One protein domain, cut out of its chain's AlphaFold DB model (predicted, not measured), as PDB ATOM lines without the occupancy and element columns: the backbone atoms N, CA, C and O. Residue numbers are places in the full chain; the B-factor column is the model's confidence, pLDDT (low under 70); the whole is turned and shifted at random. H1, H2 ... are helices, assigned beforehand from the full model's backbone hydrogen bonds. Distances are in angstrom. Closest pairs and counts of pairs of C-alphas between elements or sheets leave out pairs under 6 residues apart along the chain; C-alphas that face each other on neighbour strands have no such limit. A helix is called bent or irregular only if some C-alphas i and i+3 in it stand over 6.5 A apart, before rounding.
ATOM      1  N   TYR A   2      83.591 122.323 127.185       93.75
ATOM      2  CA  TYR A   2      82.655 122.089 126.059       93.75
ATOM      3  C   TYR A   2      81.189 122.435 126.382       93.75
ATOM      4  O   TYR A   2      80.522 123.129 125.618       93.75
ATOM      5  N   GLN A   3      80.679 121.934 127.513       91.62
ATOM      6  CA  GLN A   3      79.297 122.195 127.925       91.62
ATOM      7  C   GLN A   3      79.079 123.674 128.251       91.62
ATOM      8  O   GLN A   3      78.050 124.218 127.867       91.62
ATOM      9  N   ASP A   4      80.061 124.315 128.889       93.00
ATOM     10  CA  ASP A   4      80.017 125.743 129.207       93.00
ATOM     11  C   ASP A   4      79.930 126.570 127.922       93.00
ATOM     12  O   ASP A   4      79.001 127.346 127.772       93.00
ATOM     13  N   ALA A   5      80.764 126.288 126.915       95.25
ATOM     14  CA  ALA A   5      80.703 126.961 125.617       95.25
ATOM     15  C   ALA A   5      79.324 126.844 124.932       95.25
ATOM     16  O   ALA A   5      78.804 127.825 124.393       95.25
ATOM     17  N   LEU A   6      78.669 125.680 125.016       93.44
ATOM     18  CA  LEU A   6      77.294 125.521 124.523       93.44
ATOM     19  C   LEU A   6      76.259 126.302 125.336       93.44
ATOM     20  O   LEU A   6      75.256 126.753 124.772       93.44
ATOM     21  N   PHE A   7      76.437 126.399 126.651       93.12
ATOM     22  CA  PHE A   7      75.534 127.152 127.516       93.12
ATOM     23  C   PHE A   7      75.695 128.651 127.308       93.12
ATOM     24  O   PHE A   7      74.687 129.333 127.134       93.12
ATOM     25  N   ASP A   8      76.931 129.129 127.232       94.56
ATOM     26  CA  ASP A   8      77.295 130.509 126.931       94.56
ATOM     27  C   ASP A   8      76.669 130.940 125.599       94.56
ATOM     28  O   ASP A   8      75.971 131.950 125.532       94.56
ATOM     29  N   SER A   9      76.833 130.121 124.553       94.81
ATOM     30  CA  SER A   9      76.237 130.370 123.236       94.81
ATOM     31  C   SER A   9      74.715 130.546 123.300       94.81
ATOM     32  O   SER A   9      74.158 131.474 122.714       94.81
ATOM     33  N   GLN A  10      74.019 129.692 124.053       93.62
ATOM     34  CA  GLN A  10      72.565 129.794 124.201       93.62
ATOM     35  C   GLN A  10      72.149 131.015 125.025       93.62
ATOM     36  O   GLN A  10      71.235 131.735 124.618       93.62
ATOM     37  N   ALA A  11      72.824 131.261 126.152       93.81
ATOM     38  CA  ALA A  11      72.543 132.385 127.040       93.81
ATOM     39  C   ALA A  11      72.709 133.729 126.321       93.81
ATOM     40  O   ALA A  11      71.880 134.621 126.487       93.81
ATOM     41  N   MET A  12      73.751 133.866 125.499       95.25
ATOM     42  CA  MET A  12      74.101 135.120 124.828       95.25
ATOM     43  C   MET A  12      73.438 135.306 123.461       95.25
ATOM     44  O   MET A  12      73.585 136.365 122.866       95.25
ATOM     45  N   SER A  13      72.672 134.326 122.968       94.12
ATOM     46  CA  SER A  13      72.112 134.335 121.605       94.12
ATOM     47  C   SER A  13      71.294 135.582 121.231       94.12
ATOM     48  O   SER A  13      71.242 135.937 120.053       94.12
ATOM     49  N   GLU A  14      70.667 136.247 122.207       93.50
ATOM     50  CA  GLU A  14      69.919 137.496 122.004       93.50
ATOM     51  C   GLU A  14      70.724 138.752 122.372       93.50
ATOM     52  O   GLU A  14      70.603 139.765 121.684       93.50
ATOM     53  N   ALA A  15      71.513 138.696 123.452       94.06
ATOM     54  CA  ALA A  15      72.215 139.853 124.004       94.06
ATOM     55  C   ALA A  15      73.523 140.169 123.271       94.06
ATOM     56  O   ALA A  15      73.798 141.340 123.043       94.06
ATOM     57  N   GLU A  16      74.285 139.138 122.887       95.56
ATOM     58  CA  GLU A  16      75.554 139.281 122.168       95.56
ATOM     59  C   GLU A  16      75.728 138.168 121.108       95.56
ATOM     60  O   GLU A  16      76.388 137.149 121.348       95.56
ATOM     61  N   PRO A  17      75.076 138.303 119.933       95.81
ATOM     62  CA  PRO A  17      74.995 137.237 118.931       95.81
ATOM     63  C   PRO A  17      76.338 136.825 118.312       95.81
ATOM     64  O   PRO A  17      76.492 135.673 117.886       95.81
ATOM     65  N   GLU A  18      77.301 137.746 118.234       96.12
ATOM     66  CA  GLU A  18      78.633 137.468 117.687       96.12
ATOM     67  C   GLU A  18      79.419 136.570 118.646       96.12
ATOM     68  O   GLU A  18      79.833 135.473 118.257       96.12
ATOM     69  N   LEU A  19      79.484 136.941 119.927       95.75
ATOM     70  CA  LEU A  19      80.081 136.102 120.968       95.75
ATOM     71  C   LEU A  19      79.345 134.763 121.120       95.75
ATOM     72  O   LEU A  19      79.974 133.717 121.286       95.75
ATOM     73  N   ALA A  20      78.015 134.746 121.004       96.38
ATOM     74  CA  ALA A  20      77.246 133.505 121.016       96.38
ATOM     75  C   ALA A  20      77.644 132.558 119.870       96.38
ATOM     76  O   ALA A  20      77.724 131.339 120.063       96.38
ATOM     77  N   THR A  21      77.913 133.107 118.683       97.62
ATOM     78  CA  THR A  21      78.395 132.345 117.524       97.62
ATOM     79  C   THR A  21      79.803 131.814 117.769       97.62
ATOM     80  O   THR A  21      80.041 130.626 117.544       97.62
ATOM     81  N   LEU A  22      80.702 132.649 118.298       97.75
ATOM     82  CA  LEU A  22      82.061 132.255 118.668       97.75
ATOM     83  C   LEU A  22      82.058 131.099 119.680       97.75
ATOM     84  O   LEU A  22      82.697 130.073 119.466       97.75
ATOM     85  N   ARG A  23      81.259 131.195 120.750       97.31
ATOM     86  CA  ARG A  23      81.153 130.128 121.764       97.31
ATOM     87  C   ARG A  23      80.574 128.827 121.202       97.31
ATOM     88  O   ARG A  23      80.979 127.747 121.627       97.31
ATOM     89  N   SER A  24      79.685 128.903 120.211       96.75
ATOM     90  CA  SER A  24      79.207 127.716 119.489       96.75
ATOM     91  C   SER A  24      80.338 127.032 118.707       96.75
ATOM     92  O   SER A  24      80.507 125.817 118.799       96.75
ATOM     93  N   GLN A  25      81.162 127.813 118.000       98.19
ATOM     94  CA  GLN A  25      82.333 127.303 117.273       98.19
ATOM     95  C   GLN A  25      83.347 126.670 118.230       98.19
ATOM     96  O   GLN A  25      83.778 125.540 118.004       98.19
ATOM     97  N   HIS A  26      83.627 127.330 119.355       98.19
ATOM     98  CA  HIS A  26      84.499 126.790 120.395       98.19
ATOM     99  C   HIS A  26      84.009 125.441 120.928       98.19
ATOM    100  O   HIS A  26      84.806 124.529 121.155       98.19
ATOM    101  N   ALA A  27      82.695 125.277 121.110       96.31
ATOM    102  CA  ALA A  27      82.127 123.997 121.509       96.31
ATOM    103  C   ALA A  27      82.355 122.910 120.443       96.31
ATOM    104  O   ALA A  27      82.752 121.790 120.778       96.31
ATOM    105  N   ASP A  28      82.138 123.217 119.165       95.81
ATOM    106  CA  ASP A  28      82.368 122.265 118.075       95.81
ATOM    107  C   ASP A  28      83.843 121.839 117.980       95.81
ATOM    108  O   ASP A  28      84.134 120.646 117.835       95.81
ATOM    109  N   GLU A  29      84.773 122.780 118.140       97.62
ATOM    110  CA  GLU A  29      86.217 122.526 118.172       97.62
ATOM    111  C   GLU A  29      86.629 121.672 119.369       97.62
ATOM    112  O   GLU A  29      87.312 120.662 119.196       97.62
ATOM    113  N   LEU A  30      86.163 122.006 120.577       96.38
ATOM    114  CA  LEU A  30      86.443 121.221 121.783       96.38
ATOM    115  C   LEU A  30      85.908 119.794 121.646       96.38
ATOM    116  O   LEU A  30      86.570 118.839 122.042       96.38
ATOM    117  N   LEU A  31      84.723 119.613 121.059       93.56
ATOM    118  CA  LEU A  31      84.177 118.283 120.808       93.56
ATOM    119  C   LEU A  31      84.999 117.512 119.769       93.56
ATOM    120  O   LEU A  31      85.202 116.303 119.923       93.56
ATOM    121  N   ALA A  32      85.446 118.179 118.705       93.56
ATOM    122  CA  ALA A  32      86.336 117.580 117.717       93.56
ATOM    123  C   ALA A  32      87.666 117.158 118.359       93.56
ATOM    124  O   ALA A  32      88.135 116.047 118.108       93.56
ATOM    125  N   GLU A  33      88.212 117.986 119.245       95.44
ATOM    126  CA  GLU A  33      89.467 117.735 119.945       95.44
ATOM    127  C   GLU A  33      89.356 116.593 120.959       95.44
ATOM    128  O   GLU A  33      90.171 115.669 120.945       95.44
ATOM    129  N   ILE A  34      88.278 116.554 121.749       92.94
ATOM    130  CA  ILE A  34      87.971 115.421 122.637       92.94
ATOM    131  C   ILE A  34      87.934 114.116 121.831       92.94
ATOM    132  O   ILE A  34      88.525 113.113 122.232       92.94
ATOM    133  N   ARG A  35      87.288 114.113 120.658       91.50
ATOM    134  CA  ARG A  35      87.237 112.932 119.778       91.50
ATOM    135  C   ARG A  35      88.601 112.578 119.192       91.50
ATOM    136  O   ARG A  35      88.896 111.391 119.061       91.50
ATOM    137  N   ARG A  36      89.429 113.568 118.847       93.25
ATOM    138  CA  ARG A  36      90.795 113.353 118.347       93.25
ATOM    139  C   ARG A  36      91.652 112.649 119.395       93.25
ATOM    140  O   ARG A  36      92.287 111.650 119.067       93.25
ATOM    141  N   ILE A  37      91.626 113.136 120.635       92.31
ATOM    142  CA  ILE A  37      92.378 112.569 121.764       92.31
ATOM    143  C   ILE A  37      91.881 111.164 122.111       92.31
ATOM    144  O   ILE A  37      92.676 110.244 122.293       92.31
ATOM    145  N   CYS A  38      90.565 110.974 122.161       90.50
ATOM    146  CA  CYS A  38      89.969 109.678 122.472       90.50
ATOM    147  C   CYS A  38      90.173 108.624 121.379       90.50
ATOM    148  O   CYS A  38      90.129 107.424 121.662       90.50
ATOM    149  N   GLY A  39      90.378 109.059 120.136       88.44
ATOM    150  CA  GLY A  39      90.446 108.182 118.979       88.44
ATOM    151  C   GLY A  39      89.125 107.459 118.701       88.44
ATOM    152  O   GLY A  39      88.058 107.798 119.220       88.44
ATOM    153  N   PHE A  40      89.207 106.444 117.844       87.56
ATOM    154  CA  PHE A  40      88.068 105.621 117.453       87.56
ATOM    155  C   PHE A  40      88.377 104.148 117.707       87.56
ATOM    156  O   PHE A  40      89.436 103.660 117.309       87.56
ATOM    157  N   ASP A  41      87.422 103.442 118.301       80.50
ATOM    158  CA  ASP A  41      87.407 101.988 118.423       80.50
ATOM    159  C   ASP A  41      86.271 101.432 117.556       80.50
ATOM    160  O   ASP A  41      85.138 101.907 117.611       80.50
ATOM    161  N   GLU A  42      86.592 100.502 116.656       83.62
ATOM    162  CA  GLU A  42      85.655  99.956 115.654       83.62
ATOM    163  C   GLU A  42      84.872 101.020 114.842       83.62
ATOM    164  O   GLU A  42      83.756 100.793 114.374       83.62
ATOM    165  N   GLY A  43      85.472 102.200 114.633       83.25
ATOM    166  CA  GLY A  43      84.857 103.319 113.907       83.25
ATOM    167  C   GLY A  43      83.876 104.159 114.733       83.25
ATOM    168  O   GLY A  43      83.200 105.022 114.173       83.25
ATOM    169  N   GLN A  44      83.799 103.936 116.046       84.00
ATOM    170  CA  GLN A  44      83.004 104.720 116.991       84.00
ATOM    171  C   GLN A  44      83.891 105.338 118.075       84.00
ATOM    172  O   GLN A  44      84.973 104.845 118.376       84.00
ATOM    173  N   VAL A  45      83.439 106.444 118.663       84.94
ATOM    174  CA  VAL A  45      84.105 107.030 119.834       84.94
ATOM    175  C   VAL A  45      83.816 106.124 121.039       84.94
ATOM    176  O   VAL A  45      82.642 105.788 121.243       84.94
ATOM    177  N   PRO A  46      84.830 105.734 121.837       86.94
ATOM    178  CA  PRO A  46      84.622 104.915 123.028       86.94
ATOM    179  C   PRO A  46      83.556 105.503 123.961       86.94
ATOM    180  O   PRO A  46      83.454 106.721 124.101       86.94
ATOM    181  N   GLU A  47      82.783 104.651 124.641       84.81
ATOM    182  CA  GLU A  47      81.708 105.093 125.548       84.81
ATOM    183  C   GLU A  47      82.229 106.011 126.667       84.81
ATOM    184  O   GLU A  47      81.588 106.998 127.012       84.81
ATOM    185  N   SER A  48      83.450 105.762 127.151       83.50
ATOM    186  CA  SER A  48      84.145 106.610 128.130       83.50
ATOM    187  C   SER A  48      84.440 108.032 127.640       83.50
ATOM    188  O   SER A  48      84.749 108.897 128.450       83.50
ATOM    189  N   CYS A  49      84.366 108.261 126.331       85.62
ATOM    190  CA  CYS A  49      84.606 109.537 125.667       85.62
ATOM    191  C   CYS A  49      83.337 110.133 125.046       85.62
ATOM    192  O   CYS A  49      83.399 111.125 124.316       85.62
ATOM    193  N   GLN A  50      82.171 109.537 125.307       83.81
ATOM    194  CA  GLN A  50      80.908 110.125 124.891       83.81
ATOM    195  C   GLN A  50      80.583 111.323 125.776       83.81
ATOM    196  O   GLN A  50      80.246 111.195 126.952       83.81
ATOM    197  N   VAL A  51      80.644 112.506 125.177       84.00
ATOM    198  CA  VAL A  51      80.231 113.741 125.832       84.00
ATOM    199  C   VAL A  51      78.735 113.919 125.618       84.00
ATOM    200  O   VAL A  51      78.262 114.065 124.491       84.00
ATOM    201  N   SER A  52      77.973 113.874 126.707       76.88
ATOM    202  CA  SER A  52      76.543 114.166 126.659       76.88
ATOM    203  C   SER A  52      76.325 115.673 126.612       76.88
ATOM    204  O   SER A  52      76.852 116.401 127.455       76.88
ATOM    205  N   VAL A  53      75.505 116.133 125.668       68.19
ATOM    206  CA  VAL A  53      74.934 117.482 125.699       68.19
ATOM    207  C   VAL A  53      73.625 117.393 126.473       68.19
ATOM    208  O   VAL A  53      72.668 116.790 125.976       68.19
ATOM    209  N   PRO A  54      73.547 117.919 127.702       65.06
ATOM    210  CA  PRO A  54      72.275 117.961 128.395       65.06
ATOM    211  C   PRO A  54      71.336 118.917 127.642       65.06
ATOM    212  O   PRO A  54      71.692 120.049 127.328       65.06
ATOM    213  N   ALA A  55      70.122 118.451 127.335       65.62
ATOM    214  CA  ALA A  55      69.081 119.276 126.731       65.62
ATOM    215  C   ALA A  55      68.512 120.225 127.796       65.62
ATOM    216  O   ALA A  55      67.510 119.920 128.444       65.62
ATOM    217  N   ILE A  56      69.188 121.348 128.018       60.69
ATOM    218  CA  ILE A  56      68.751 122.392 128.943       60.69
ATOM    219  C   ILE A  56      68.452 123.626 128.106       60.69
ATOM    220  O   ILE A  56      69.330 124.119 127.410       60.69
ATOM    221  N   ALA A  57      67.212 124.109 128.158       66.81
ATOM    222  CA  ALA A  57      66.894 125.429 127.639       66.81
ATOM    223  C   ALA A  57      67.465 126.463 128.617       66.81
ATOM    224  O   ALA A  57      66.958 126.597 129.734       66.81
ATOM    225  N   ILE A  58      68.544 127.134 128.217       80.31
ATOM    226  CA  ILE A  58      69.134 128.234 128.978       80.31
ATOM    227  C   ILE A  58      68.303 129.497 128.724       80.31
ATOM    228  O   ILE A  58      67.874 129.750 127.599       80.31
ATOM    229  N   LEU A  59      68.011 130.251 129.784       83.38
ATOM    230  CA  LEU A  59      67.352 131.550 129.651       83.38
ATOM    231  C   LEU A  59      68.358 132.570 129.094       83.38
ATOM    232  O   LEU A  59      69.512 132.527 129.523       83.38
ATOM    233  N   PRO A  60      67.938 133.488 128.204       89.44
ATOM    234  CA  PRO A  60      68.792 134.584 127.768       89.44
ATOM    235  C   PRO A  60      69.357 135.369 128.958       89.44
ATOM    236  O   PRO A  60      68.654 135.582 129.952       89.44
ATOM    237  N   THR A  61      70.626 135.764 128.865       90.75
ATOM    238  CA  THR A  61      71.283 136.617 129.861       90.75
ATOM    239  C   THR A  61      71.069 138.095 129.542       90.75
ATOM    240  O   THR A  61      71.043 138.479 128.377       90.75
ATOM    241  N   ASP A  62      70.979 138.923 130.584       91.06
ATOM    242  CA  ASP A  62      71.066 140.388 130.476       91.06
ATOM    243  C   ASP A  62      72.507 140.897 130.726       91.06
ATOM    244  O   ASP A  62      72.757 142.099 130.686       91.06
ATOM    245  N   ASP A  63      73.443 139.990 131.022       91.50
ATOM    246  CA  ASP A  63      74.841 140.266 131.378       91.50
ATOM    247  C   ASP A  63      75.768 139.315 130.591       91.50
ATOM    248  O   ASP A  63      76.120 138.248 131.099       91.50
ATOM    249  N   PRO A  64      76.064 139.605 129.309       90.94
ATOM    250  CA  PRO A  64      76.958 138.786 128.483       90.94
ATOM    251  C   PRO A  64      78.426 138.890 128.921       90.94
ATOM    252  O   PRO A  64      79.171 137.916 128.819       90.94
ATOM    253  N   GLU A  65      78.828 140.032 129.479       91.19
ATOM    254  CA  GLU A  65      80.193 140.286 129.945       91.19
ATOM    255  C   GLU A  65      80.601 139.307 131.056       91.19
ATOM    256  O   GLU A  65      81.686 138.721 131.045       91.19
ATOM    257  N   LYS A  66      79.682 139.019 131.982       92.12
ATOM    258  CA  LYS A  66      79.913 137.995 132.999       92.12
ATOM    259  C   LYS A  66      80.245 136.622 132.402       92.12
ATOM    260  O   LYS A  66      81.073 135.916 132.969       92.12
ATOM    261  N   TYR A  67      79.609 136.226 131.300       93.62
ATOM    262  CA  TYR A  67      79.826 134.904 130.700       93.62
ATOM    263  C   TYR A  67      81.194 134.802 130.025       93.62
ATOM    264  O   TYR A  67      81.864 133.781 130.177       93.62
ATOM    265  N   VAL A  68      81.643 135.853 129.328       94.12
ATOM    266  CA  VAL A  68      83.005 135.863 128.768       94.12
ATOM    267  C   VAL A  68      84.057 135.877 129.875       94.12
ATOM    268  O   VAL A  68      84.990 135.078 129.817       94.12
ATOM    269  N   ASN A  69      83.862 136.673 130.931       93.62
ATOM    270  CA  ASN A  69      84.780 136.735 132.071       93.62
ATOM    271  C   ASN A  69      84.853 135.391 132.821       93.62
ATOM    272  O   ASN A  69      85.945 134.904 133.116       93.62
ATOM    273  N   ASP A  70      83.709 134.749 133.083       94.94
ATOM    274  CA  ASP A  70      83.655 133.416 133.701       94.94
ATOM    275  C   ASP A  70      84.341 132.359 132.819       94.94
ATOM    276  O   ASP A  70      85.053 131.493 133.326       94.94
ATOM    277  N   SER A  71      84.142 132.418 131.499       95.75
ATOM    278  CA  SER A  71      84.755 131.479 130.556       95.75
ATOM    279  C   SER A  71      86.270 131.677 130.445       95.75
ATOM    280  O   SER A  71      87.015 130.695 130.428       95.75
ATOM    281  N   GLN A  72      86.750 132.923 130.419       95.62
ATOM    282  CA  GLN A  72      88.180 133.225 130.452       95.62
ATOM    283  C   GLN A  72      88.830 132.740 131.750       95.62
ATOM    284  O   GLN A  72      89.871 132.084 131.693       95.62
ATOM    285  N   ALA A  73      88.193 132.982 132.899       95.12
ATOM    286  CA  ALA A  73      88.655 132.462 134.184       95.12
ATOM    287  C   ALA A  73      88.693 130.927 134.185       95.12
ATOM    288  O   ALA A  73      89.710 130.343 134.540       95.12
ATOM    289  N   LEU A  74      87.634 130.270 133.694       96.19
ATOM    290  CA  LEU A  74      87.583 128.812 133.576       96.19
ATOM    291  C   LEU A  74      88.730 128.264 132.719       96.19
ATOM    292  O   LEU A  74      89.296 127.232 133.071       96.19
ATOM    293  N   ILE A  75      89.058 128.917 131.600       96.69
ATOM    294  CA  ILE A  75      90.193 128.510 130.767       96.69
ATOM    295  C   ILE A  75      91.482 128.593 131.582       96.69
ATOM    296  O   ILE A  75      92.143 127.570 131.743       96.69
ATOM    297  N   LEU A  76      91.818 129.771 132.118       94.94
ATOM    298  CA  LEU A  76      93.079 129.985 132.834       94.94
ATOM    299  C   LEU A  76      93.219 129.069 134.060       94.94
ATOM    300  O   LEU A  76      94.293 128.509 134.266       94.94
ATOM    301  N   ASP A  77      92.135 128.853 134.809       95.12
ATOM    302  CA  ASP A  77      92.099 128.015 136.016       95.12
ATOM    303  C   ASP A  77      92.280 126.513 135.742       95.12
ATOM    304  O   ASP A  77      92.489 125.758 136.688       95.12
ATOM    305  N   ASN A  78      92.143 126.060 134.489       96.06
ATOM    306  CA  ASN A  78      92.210 124.637 134.133       96.06
ATOM    307  C   ASN A  78      93.305 124.326 133.102       96.06
ATOM    308  O   ASN A  78      93.363 123.201 132.610       96.06
ATOM    309  N   LEU A  79      94.155 125.295 132.731       94.94
ATOM    310  CA  LEU A  79      95.202 125.115 131.714       94.94
ATOM    311  C   LEU A  79      96.241 124.034 132.078       94.94
ATOM    312  O   LEU A  79      96.952 123.560 131.190       94.94
ATOM    313  N   ASP A  80      96.363 123.657 133.348       93.19
ATOM    314  CA  ASP A  80      97.205 122.568 133.868       93.19
ATOM    315  C   ASP A  80      96.578 121.174 133.692       93.19
ATOM    316  O   ASP A  80      97.293 120.187 133.512       93.19
ATOM    317  N   ASP A  81      95.246 121.099 133.658       93.81
ATOM    318  CA  ASP A  81      94.476 119.866 133.465       93.81
ATOM    319  C   ASP A  81      94.207 119.536 131.979       93.81
ATOM    320  O   ASP A  81      93.698 118.454 131.650       93.81
ATOM    321  N   ILE A  82      94.540 120.444 131.055       94.88
ATOM    322  CA  ILE A  82      94.369 120.230 129.611       94.88
ATOM    323  C   ILE A  82      95.464 119.294 129.074       94.88
ATOM    324  O   ILE A  82      96.646 119.509 129.348       94.88
ATOM    325  N   PRO A  83      95.119 118.275 128.256       94.25
ATOM    326  CA  PRO A  83      96.121 117.479 127.553       94.25
ATOM    327  C   PRO A  83      97.077 118.369 126.752       94.25
ATOM    328  O   PRO A  83      96.622 119.260 126.042       94.25
ATOM    329  N   GLU A  84      98.383 118.094 126.812       92.81
ATOM    330  CA  GLU A  84      99.433 118.920 126.188       92.81
ATOM    331  C   GLU A  84      99.130 119.258 124.715       92.81
ATOM    332  O   GLU A  84      99.154 120.422 124.324       92.81
ATOM    333  N   ASP A  85      98.715 118.262 123.922       93.44
ATOM    334  CA  ASP A  85      98.376 118.443 122.503       93.44
ATOM    335  C   ASP A  85      97.134 119.332 122.252       93.44
ATOM    336  O   ASP A  85      96.881 119.716 121.110       93.44
ATOM    337  N   SER A  86      96.335 119.617 123.283       97.25
ATOM    338  CA  SER A  86      95.090 120.397 123.222       97.25
ATOM    339  C   SER A  86      95.235 121.809 123.797       97.25
ATOM    340  O   SER A  86      94.335 122.629 123.610       97.25
ATOM    341  N   VAL A  87      96.349 122.121 124.475       97.44
ATOM    342  CA  VAL A  87      96.588 123.442 125.093       97.44
ATOM    343  C   VAL A  87      96.505 124.551 124.049       97.44
ATOM    344  O   VAL A  87      95.839 125.554 124.283       97.44
ATOM    345  N   ALA A  88      97.110 124.348 122.876       97.94
ATOM    346  CA  ALA A  88      97.113 125.341 121.805       97.94
ATOM    347  C   ALA A  88      95.697 125.762 121.384       97.94
ATOM    348  O   ALA A  88      95.422 126.954 121.271       97.94
ATOM    349  N   LEU A  89      94.782 124.798 121.232       98.38
ATOM    350  CA  LEU A  89      93.384 125.088 120.912       98.38
ATOM    351  C   LEU A  89      92.718 125.895 122.031       98.38
ATOM    352  O   LEU A  89      92.037 126.881 121.778       98.38
ATOM    353  N   VAL A  90      92.911 125.490 123.286       98.31
ATOM    354  CA  VAL A  90      92.274 126.155 124.429       98.31
ATOM    355  C   VAL A  90      92.773 127.596 124.603       98.31
ATOM    356  O   VAL A  90      91.972 128.490 124.880       98.31
ATOM    357  N   VAL A  91      94.070 127.841 124.402       98.38
ATOM    358  CA  VAL A  91      94.641 129.195 124.429       98.38
ATOM    359  C   VAL A  91      94.122 130.027 123.252       98.38
ATOM    360  O   VAL A  91      93.794 131.193 123.441       98.38
ATOM    361  N   GLU A  92      93.973 129.446 122.060       98.44
ATOM    362  CA  GLU A  92      93.374 130.138 120.905       98.44
ATOM    363  C   GLU A  92      91.941 130.601 121.212       98.44
ATOM    364  O   GLU A  92      91.591 131.756 120.970       98.44
ATOM    365  N   GLN A  93      91.142 129.755 121.868       98.44
ATOM    366  CA  GLN A  93      89.795 130.129 122.304       98.44
ATOM    367  C   GLN A  93      89.789 131.223 123.378       98.44
ATOM    368  O   GLN A  93      88.854 132.027 123.423       98.44
ATOM    369  N   TYR A  94      90.785 131.256 124.269       97.94
ATOM    370  CA  TYR A  94      90.945 132.342 125.243       97.94
ATOM    371  C   TYR A  94      91.212 133.677 124.542       97.94
ATOM    372  O   TYR A  94      90.553 134.670 124.853       97.94
ATOM    373  N   ILE A  95      92.128 133.672 123.569       97.62
ATOM    374  CA  ILE A  95      92.508 134.848 122.778       97.62
ATOM    375  C   ILE A  95      91.305 135.382 121.999       97.62
ATOM    376  O   ILE A  95      90.992 136.560 122.116       97.62
ATOM    377  N   ALA A  96      90.573 134.520 121.287       97.06
ATOM    378  CA  ALA A  96      89.398 134.937 120.516       97.06
ATOM    379  C   ALA A  96      88.285 135.540 121.396       97.06
ATOM    380  O   ALA A  96      87.527 136.400 120.961       97.06
ATOM    381  N   GLN A  97      88.176 135.108 122.657       96.31
ATOM    382  CA  GLN A  97      87.235 135.697 123.614       96.31
ATOM    383  C   GLN A  97      87.676 137.060 124.147       96.31
ATOM    384  O   GLN A  97      86.825 137.826 124.594       96.31
ATOM    385  N   ALA A  98      88.974 137.366 124.122       94.56
ATOM    386  CA  ALA A  98      89.506 138.595 124.701       94.56
ATOM    387  C   ALA A  98      89.010 139.855 123.984       94.56
ATOM    388  O   ALA A  98      88.913 140.903 124.614       94.56
ATOM    389  N   GLU A  99      88.601 139.736 122.720       92.12
ATOM    390  CA  GLU A  99      87.961 140.807 121.946       92.12
ATOM    391  C   GLU A  99      86.657 141.318 122.584       92.12
ATOM    392  O   GLU A  99      86.275 142.469 122.379       92.12
ATOM    393  N   PHE A 100      85.989 140.476 123.381       93.00
ATOM    394  CA  PHE A 100      84.705 140.764 124.025       93.00
ATOM    395  C   PHE A 100      84.828 141.015 125.535       93.00
ATOM    396  O   PHE A 100      83.824 141.304 126.187       93.00
TER     397      PHE A 100
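This is residues 2 to 100 of the 239 residues of the protein "DUF4439 domain-containing protein" of Corynebacterium glutamicum (UniProt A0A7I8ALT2). Four helices make a bundle, H2, the longest, between H1 and H4, with H3 bridging H1 and H4. A long loop, residues 39 to 63, runs beyond the end of H2 and folds back outside the bundle to H3. The printed 99 residues hold four named helices, H1 to H4 in order, and no named strand: all helix, compact, radius of gyration of the C-alphas 14.1 A, spanning 45 by 28 by 19 A.

H2, residues 17 to 38, touches H1, residues 2 to 12, in a hairpin; their closest C-alphas, of Ser 9 and Ala 20, are 4.0 A apart. H2 touches H4, residues 84 to 98, at a shallow tilt of 1 degrees, opposite ways; the closest C-alphas are those of His 26 and Gln 93, 6.5 A. H3, residues 64 to 77, touches H4 in a hairpin, closest C-alphas Gln 72 and Tyr 94, 6.0 A. H1 and H4 are apart. Every O i to N i+4 pair is within hydrogen-bond range in H1, H2 and H3, and 9 of 11 in H4.

H2 measures 31.6 A, from C-alpha 17 at (74.995, 137.237, 118.931). H4, 22.1 A, is irregular, C-alphas 85 and 88 being 7.0 A apart; it ends at C-alpha 98, (89.506, 138.595, 124.701).

The link from H2 to H3 is long. Residues 53 to 57 are under pLDDT 70.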